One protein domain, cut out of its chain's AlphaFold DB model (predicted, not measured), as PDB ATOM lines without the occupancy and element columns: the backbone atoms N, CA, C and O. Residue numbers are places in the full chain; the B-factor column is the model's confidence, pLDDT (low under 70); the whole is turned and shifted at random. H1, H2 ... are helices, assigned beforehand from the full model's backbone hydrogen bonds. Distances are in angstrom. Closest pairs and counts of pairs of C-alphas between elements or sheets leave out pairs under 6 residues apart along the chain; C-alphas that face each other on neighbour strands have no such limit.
ATOM      1  N   ASP A  17     -32.353 -10.075 -20.437       92.56
ATOM      2  CA  ASP A  17     -33.736 -10.360 -20.020       92.56
ATOM      3  C   ASP A  17     -34.736  -9.308 -20.537       92.56
ATOM      4  O   ASP A  17     -35.906  -9.600 -20.790       92.56
ATOM      5  N   ALA A  18     -34.279  -8.068 -20.756       95.44
ATOM      6  CA  ALA A  18     -35.096  -7.006 -21.339       95.44
ATOM      7  C   ALA A  18     -35.562  -7.313 -22.779       95.44
ATOM      8  O   ALA A  18     -36.638  -6.869 -23.178       95.44
ATOM      9  N   PHE A  19     -34.783  -8.071 -23.556       93.81
ATOM     10  CA  PHE A  19     -35.157  -8.498 -24.906       93.81
ATOM     11  C   PHE A  19     -36.203  -9.612 -24.867       93.81
ATOM     12  O   PHE A  19     -37.159  -9.572 -25.640       93.81
ATOM     13  N   GLU A  20     -36.085 -10.545 -23.923       91.25
ATOM     14  CA  GLU A  20     -37.088 -11.595 -23.709       91.25
ATOM     15  C   GLU A  20     -38.424 -11.019 -23.241       91.25
ATOM     16  O   GLU A  20     -39.481 -11.396 -23.752       91.25
ATOM     17  N   ALA A  21     -38.390 -10.012 -22.362       93.25
ATOM     18  CA  ALA A  21     -39.578  -9.251 -21.978       93.25
ATOM     19  C   ALA A  21     -40.250  -8.548 -23.176       93.25
ATOM     20  O   ALA A  21     -41.457  -8.302 -23.156       93.25
ATOM     21  N   ALA A  22     -39.482  -8.256 -24.229       94.00
ATOM     22  CA  ALA A  22     -39.953  -7.699 -25.492       94.00
ATOM     23  C   ALA A  22     -40.244  -8.770 -26.568       94.00
ATOM     24  O   ALA A  22     -40.400  -8.429 -27.738       94.00
ATOM     25  N   VAL A  23     -40.383 -10.047 -26.180       93.88
ATOM     26  CA  VAL A  23     -40.740 -11.186 -27.054       93.88
ATOM     27  C   VAL A  23     -39.632 -11.572 -28.050       93.88
ATOM     28  O   VAL A  23     -39.855 -12.342 -28.984       93.88
ATOM     29  N   PHE A  24     -38.408 -11.088 -27.850       94.75
ATOM     30  CA  PHE A  24     -37.251 -11.563 -28.604       94.75
ATOM     31  C   PHE A  24     -36.614 -12.769 -27.919       94.75
ATOM     32  O   PHE A  24     -36.683 -12.930 -26.707       94.75
ATOM     33  N   ARG A  25     -35.931 -13.603 -28.703       93.50
ATOM     34  CA  ARG A  25     -35.058 -14.656 -28.181       93.50
ATOM     35  C   ARG A  25     -33.611 -14.251 -28.421       93.50
ATOM     36  O   ARG A  25     -33.199 -14.120 -29.574       93.50
ATOM     37  N   CYS A  26     -32.834 -14.083 -27.355       93.31
ATOM     38  CA  CYS A  26     -31.391 -13.919 -27.482       93.31
ATOM     39  C   CYS A  26     -30.742 -15.267 -27.829       93.31
ATOM     40  O   CYS A  26     -30.984 -16.275 -27.161       93.31
ATOM     41  N   LEU A  27     -29.935 -15.282 -28.892       94.38
ATOM     42  CA  LEU A  27     -29.201 -16.474 -29.313       94.38
ATOM     43  C   LEU A  27     -28.123 -16.810 -28.281       94.38
ATOM     44  O   LEU A  27     -27.355 -15.934 -27.880       94.38
ATOM     45  N   GLN A  28     -28.078 -18.075 -27.873       94.62
ATOM     46  CA  GLN A  28     -27.042 -18.607 -26.992       94.62
ATOM     47  C   GLN A  28     -25.785 -18.953 -27.794       94.62
ATOM     48  O   GLN A  28     -25.815 -19.023 -29.031       94.62
ATOM     49  N   VAL A  29     -24.672 -19.222 -27.106       95.19
ATOM     50  CA  VAL A  29     -23.450 -19.690 -27.778       95.19
ATOM     51  C   VAL A  29     -23.715 -20.979 -28.549       95.19
ATOM     52  O   VAL A  29     -23.202 -21.142 -29.659       95.19
ATOM     53  N   GLU A  30     -24.559 -21.867 -28.024       94.69
ATOM     54  CA  GLU A  30     -24.912 -23.119 -28.689       94.69
ATOM     55  C   GLU A  30     -25.609 -22.872 -30.029       94.69
ATOM     56  O   GLU A  30     -25.241 -23.508 -31.019       94.69
ATOM     57  N   ASP A  31     -26.546 -21.917 -30.091       95.12
ATOM     58  CA  ASP A  31     -27.224 -21.544 -31.339       95.12
ATOM     59  C   ASP A  31     -26.203 -21.032 -32.364       95.12
ATOM     60  O   ASP A  31     -26.165 -21.480 -33.508       95.12
ATOM     61  N   LEU A  32     -25.325 -20.119 -31.942       94.12
ATOM     62  CA  LEU A  32     -24.315 -19.500 -32.806       94.12
ATOM     63  C   LEU A  32     -23.224 -20.479 -33.260       94.12
ATOM     64  O   LEU A  32     -22.594 -20.268 -34.303       94.12
ATOM     65  N   SER A  33     -23.018 -21.553 -32.498       93.19
ATOM     66  CA  SER A  33     -22.107 -22.654 -32.816       93.19
ATOM     67  C   SER A  33     -22.732 -23.739 -33.702       93.19
ATOM     68  O   SER A  33     -22.034 -24.680 -34.091       93.19
ATOM     69  N   LEU A  34     -24.026 -23.630 -34.032       95.81
ATOM     70  CA  LEU A  34     -24.729 -24.631 -34.824       95.81
ATOM     71  C   LEU A  34     -24.056 -24.785 -36.200       95.81
ATOM     72  O   LEU A  34     -23.976 -23.804 -36.946       95.81
ATOM     73  N   PRO A  35     -23.582 -25.992 -36.570       94.94
ATOM     74  CA  PRO A  35     -22.978 -26.216 -37.877       94.94
ATOM     75  C   PRO A  35     -23.981 -25.943 -38.994       94.94
ATOM     76  O   PRO A  35     -25.139 -26.349 -38.881       94.94
ATOM     77  N   MET A  36     -23.532 -25.365 -40.112       94.00
ATOM     78  CA  MET A  36     -24.411 -25.067 -41.254       94.00
ATOM     79  C   MET A  36     -25.154 -26.294 -41.797       94.00
ATOM     80  O   MET A  36     -26.265 -26.166 -42.294       94.00
ATOM     81  N   SER A  37     -24.604 -27.503 -41.633       94.44
ATOM     82  CA  SER A  37     -25.288 -28.756 -41.989       94.44
ATOM     83  C   SER A  37     -26.551 -29.046 -41.165       94.44
ATOM     84  O   SER A  37     -27.279 -29.981 -41.485       94.44
ATOM     85  N   LYS A  38     -26.759 -28.329 -40.056       96.56
ATOM     86  CA  LYS A  38     -27.910 -28.451 -39.152       96.56
ATOM     87  C   LYS A  38     -28.794 -27.201 -39.141       96.56
ATOM     88  O   LYS A  38     -29.810 -27.207 -38.453       96.56
ATOM     89  N   VAL A  39     -28.401 -26.140 -39.845       94.94
ATOM     90  CA  VAL A  39     -29.199 -24.918 -39.966       94.94
ATOM     91  C   VAL A  39     -30.291 -25.172 -40.998       94.94
ATOM     92  O   VAL A  39     -30.000 -25.593 -42.118       94.94
ATOM     93  N   ASP A  40     -31.541 -24.925 -40.617       94.75
ATOM     94  CA  ASP A  40     -32.650 -24.947 -41.564       94.75
ATOM     95  C   ASP A  40     -32.616 -23.678 -42.420       94.75
ATOM     96  O   ASP A  40     -32.631 -22.559 -41.907       94.75
ATOM     97  N   VAL A  41     -32.531 -23.873 -43.731       94.62
ATOM     98  CA  VAL A  41     -32.463 -22.811 -44.739       94.62
ATOM     99  C   VAL A  41     -33.598 -22.931 -45.756       94.62
ATOM    100  O   VAL A  41     -33.527 -22.326 -46.821       94.62
ATOM    101  N   ALA A  42     -34.632 -23.727 -45.459       95.75
ATOM    102  CA  ALA A  42     -35.723 -24.013 -46.389       95.75
ATOM    103  C   ALA A  42     -36.506 -22.760 -46.816       95.75
ATOM    104  O   ALA A  42     -36.993 -22.701 -47.941       95.75
ATOM    105  N   GLU A  43     -36.587 -21.760 -45.937       96.25
ATOM    106  CA  GLU A  43     -37.290 -20.494 -46.180       96.25
ATOM    107  C   GLU A  43     -36.422 -19.435 -46.886       96.25
ATOM    108  O   GLU A  43     -36.905 -18.344 -47.184       96.25
ATOM    109  N   LEU A  44     -35.142 -19.725 -47.155       94.31
ATOM    110  CA  LEU A  44     -34.264 -18.784 -47.845       94.31
ATOM    111  C   LEU A  44     -34.525 -18.778 -49.354       94.31
ATOM    112  O   LEU A  44     -34.710 -19.815 -49.996       94.31
ATOM    113  N   ALA A  45     -34.469 -17.590 -49.947       95.81
ATOM    114  CA  ALA A  45     -34.547 -17.402 -51.383       95.81
ATOM    115  C   ALA A  45     -33.280 -17.910 -52.092       95.81
ATOM    116  O   ALA A  45     -32.183 -17.957 -51.534       95.81
ATOM    117  N   GLU A  46     -33.397 -18.203 -53.389       95.94
ATOM    118  CA  GLU A  46     -32.278 -18.725 -54.188       95.94
ATOM    119  C   GLU A  46     -31.044 -17.803 -54.183       95.94
ATOM    120  O   GLU A  46     -29.911 -18.281 -54.208       95.94
ATOM    121  N   ALA A  47     -31.245 -16.484 -54.105       92.50
ATOM    122  CA  ALA A  47     -30.152 -15.520 -53.998       92.50
ATOM    123  C   ALA A  47     -29.360 -15.677 -52.685       92.50
ATOM    124  O   ALA A  47     -28.132 -15.643 -52.700       92.50
ATOM    125  N   GLU A  48     -30.045 -15.910 -51.567       91.56
ATOM    126  CA  GLU A  48     -29.423 -16.121 -50.256       91.56
ATOM    127  C   GLU A  48     -28.701 -17.472 -50.221       91.56
ATOM    128  O   GLU A  48     -27.551 -17.563 -49.790       91.56
ATOM    129  N   LEU A  49     -29.317 -18.514 -50.787       93.94
ATOM    130  CA  LEU A  49     -28.683 -19.823 -50.945       93.94
ATOM    131  C   LEU A  49     -27.433 -19.751 -51.835       93.94
ATOM    132  O   LEU A  49     -26.428 -20.409 -51.552       93.94
ATOM    133  N   ALA A  50     -27.453 -18.941 -52.899       93.00
ATOM    134  CA  ALA A  50     -26.288 -18.718 -53.753       93.00
ATOM    135  C   ALA A  50     -25.132 -18.080 -52.982       93.00
ATOM    136  O   ALA A  50     -23.990 -18.527 -53.110       93.00
ATOM    137  N   GLN A  51     -25.436 -17.102 -52.136       89.25
ATOM    138  CA  GLN A  51     -24.455 -16.462 -51.273       89.25
ATOM    139  C   GLN A  51     -23.893 -17.433 -50.217       89.25
ATOM    140  O   GLN A  51     -22.677 -17.502 -50.050       89.25
ATOM    141  N   ILE A  52     -24.721 -18.288 -49.600       91.31
ATOM    142  CA  ILE A  52     -24.246 -19.358 -48.698       91.31
ATOM    143  C   ILE A  52     -23.264 -20.291 -49.420       91.31
ATOM    144  O   ILE A  52     -22.201 -20.617 -48.888       91.31
ATOM    145  N   ARG A  53     -23.586 -20.721 -50.647       91.31
ATOM    146  CA  ARG A  53     -22.711 -21.608 -51.438       91.31
ATOM    147  C   ARG A  53     -21.392 -20.940 -51.827       91.31
ATOM    148  O   ARG A  53     -20.373 -21.628 -51.921       91.31
ATOM    149  N   TYR A  54     -21.422 -19.632 -52.068       89.12
ATOM    150  CA  TYR A  54     -20.247 -18.841 -52.415       89.12
ATOM    151  C   TYR A  54     -19.327 -18.631 -51.203       89.12
ATOM    152  O   TYR A  54     -18.152 -18.992 -51.267       89.12
ATOM    153  N   TRP A  55     -19.863 -18.132 -50.085       87.31
ATOM    154  CA  TRP A  55     -19.088 -17.779 -48.887       87.31
ATOM    155  C   TRP A  55     -18.754 -18.965 -47.976       87.31
ATOM    156  O   TRP A  55     -17.794 -18.891 -47.211       87.31
ATOM    157  N   ARG A  56     -19.499 -20.073 -48.075       90.00
ATOM    158  CA  ARG A  56     -19.279 -21.328 -47.328       90.00
ATOM    159  C   ARG A  56     -19.116 -21.131 -45.807       90.00
ATOM    160  O   ARG A  56     -18.118 -21.599 -45.244       90.00
ATOM    161  N   PRO A  57     -20.087 -20.488 -45.128       91.44
ATOM    162  CA  PRO A  57     -20.078 -20.387 -43.671       91.44
ATOM    163  C   PRO A  57     -19.984 -21.780 -43.035       91.44
ATOM    164  O   PRO A  57     -20.520 -22.752 -43.571       91.44
ATOM    165  N   GLN A  58     -19.281 -21.897 -41.909       90.62
ATOM    166  CA  GLN A  58     -19.131 -23.169 -41.198       90.62
ATOM    167  C   GLN A  58     -20.170 -23.316 -40.082       90.62
ATOM    168  O   GLN A  58     -20.658 -24.424 -39.840       90.62
ATOM    169  N   GLY A  59     -20.567 -22.208 -39.453       92.31
ATOM    170  CA  GLY A  59     -21.624 -22.173 -38.442       92.31
ATOM    171  C   GLY A  59     -22.638 -21.046 -38.642       92.31
ATOM    172  O   GLY A  59     -22.463 -20.172 -39.489       92.31
ATOM    173  N   LEU A  60     -23.695 -21.051 -37.826       93.56
ATOM    174  CA  LEU A  60     -24.736 -20.021 -37.858       93.56
ATOM    175  C   LEU A  60     -24.177 -18.612 -37.590       93.56
ATOM    176  O   LEU A  60     -24.622 -17.643 -38.197       93.56
ATOM    177  N   SER A  61     -23.169 -18.486 -36.727       92.19
ATOM    178  CA  SER A  61     -22.472 -17.212 -36.493       92.19
ATOM    179  C   SER A  61     -21.820 -16.636 -37.751       92.19
ATOM    180  O   SER A  61     -21.937 -15.436 -37.998       92.19
ATOM    181  N   ASP A  62     -21.187 -17.481 -38.568       89.94
ATOM    182  CA  ASP A  62     -20.615 -17.073 -39.854       89.94
ATOM    183  C   ASP A  62     -21.700 -16.585 -40.812       89.94
ATOM    184  O   ASP A  62     -21.482 -15.648 -41.578       89.94
ATOM    185  N   LEU A  63     -22.870 -17.226 -40.784       89.94
ATOM    186  CA  LEU A  63     -24.000 -16.844 -41.617       89.94
ATOM    187  C   LEU A  63     -24.537 -15.459 -41.221       89.94
ATOM    188  O   LEU A  63     -24.705 -14.598 -42.079       89.94
ATOM    189  N   LEU A  64     -24.771 -15.238 -39.924       90.62
ATOM    190  CA  LEU A  64     -25.430 -14.033 -39.407       90.62
ATOM    191  C   LEU A  64     -24.525 -12.800 -39.339       90.62
ATOM    192  O   LEU A  64     -25.010 -11.684 -39.514       90.62
ATOM    193  N   PHE A  65     -23.237 -12.980 -39.030       85.75
ATOM    194  CA  PHE A  65     -22.360 -11.866 -38.647       85.75
ATOM    195  C   PHE A  65     -21.133 -11.664 -39.535       85.75
ATOM    196  O   PHE A  65     -20.351 -10.748 -39.273       85.75
ATOM    197  N   ASN A  66     -20.927 -12.475 -40.577       69.94
ATOM    198  CA  ASN A  66     -19.900 -12.127 -41.556       69.94
ATOM    199  C   ASN A  66     -20.303 -10.888 -42.362       69.94
ATOM    200  O   ASN A  66     -21.467 -10.510 -42.436       69.94
TER     201      ASN A  66
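What this domain is: This is residues 17 to 66 of the 69 residues of an uncharacterized protein of Streptomyces sp. Root369 (UniProt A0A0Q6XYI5). What would one see first in this model? Four short helices are strung out in a loose, elongated row, with H1 at one end, H3 at the other, and H2 and then H4 between them; the chain loops past H4 to reach H3 and then folds back to H4. Residues 19 to 24, of which 19 to 21 belong to H1, stick out near one end. What is it built of? The printed part has 50 residues with four named helices, in the order H1, H2, H3, H4, and no named strand, and its class is all helix. It is loose, with a radius of gyration of the C-alphas of 12.8 A, and the C-alphas span 37 by 20 by 18 A.

How they stand to each other: What does the first helix meet? H1, residues 17 to 21, touches no helix: it is apart from H2, residues 29 to 32, from H3, residues 46 to 55, and from H4, residues 60 to 65. Which helices touch? H2 and H4 only just touch, with 3 pairs of C-alphas within 8 A; the closest are those of Leu 32 and Ser 61, 4.7 A apart. How does H3 stand to its neighbours along the chain? H2 and H3 are apart. H3 and H4 are close but not clearly touching, about perpendicular at 84 degrees, with the closest C-alphas, those of Ile 52 and Leu 63, 7.5 A apart. What do the backbone N and O atoms show? In H1, H3 and H4 every O i to N i+4 pair is within hydrogen-bond range; H2 is too short for such a pair, but its one O i to N i+3 pair is within range.

Where its parts are: Where do the first two helices lie? H1 begins at C-alpha 17, at (-33.736, -10.360, -20.020), and measures 6.3 A from first to last C-alpha. H2, from Val 29 to Leu 32, measures 5.1 A. Where do the other two lie? H3, the longest, begins at C-alpha 46, at (-32.278, -18.725, -54.188), and measures 14.2 A. H4 measures 8.5 A and ends at C-alpha 65, at (-22.360, -11.866, -38.647).

The domain as a whole: How large is it? The two C-alphas farthest apart, those of Ala 21 and Tyr 54, are 37.3 A apart. How are the helices linked? The printed part has no cut. The link from H1 to H2 is short, that from H2 to H3, residues 33 to 45, is long, and that from H3 to H4 is tight. Where is confidence low? The mean pLDDT of the printed part is 92.6, and residue 66 is under 70.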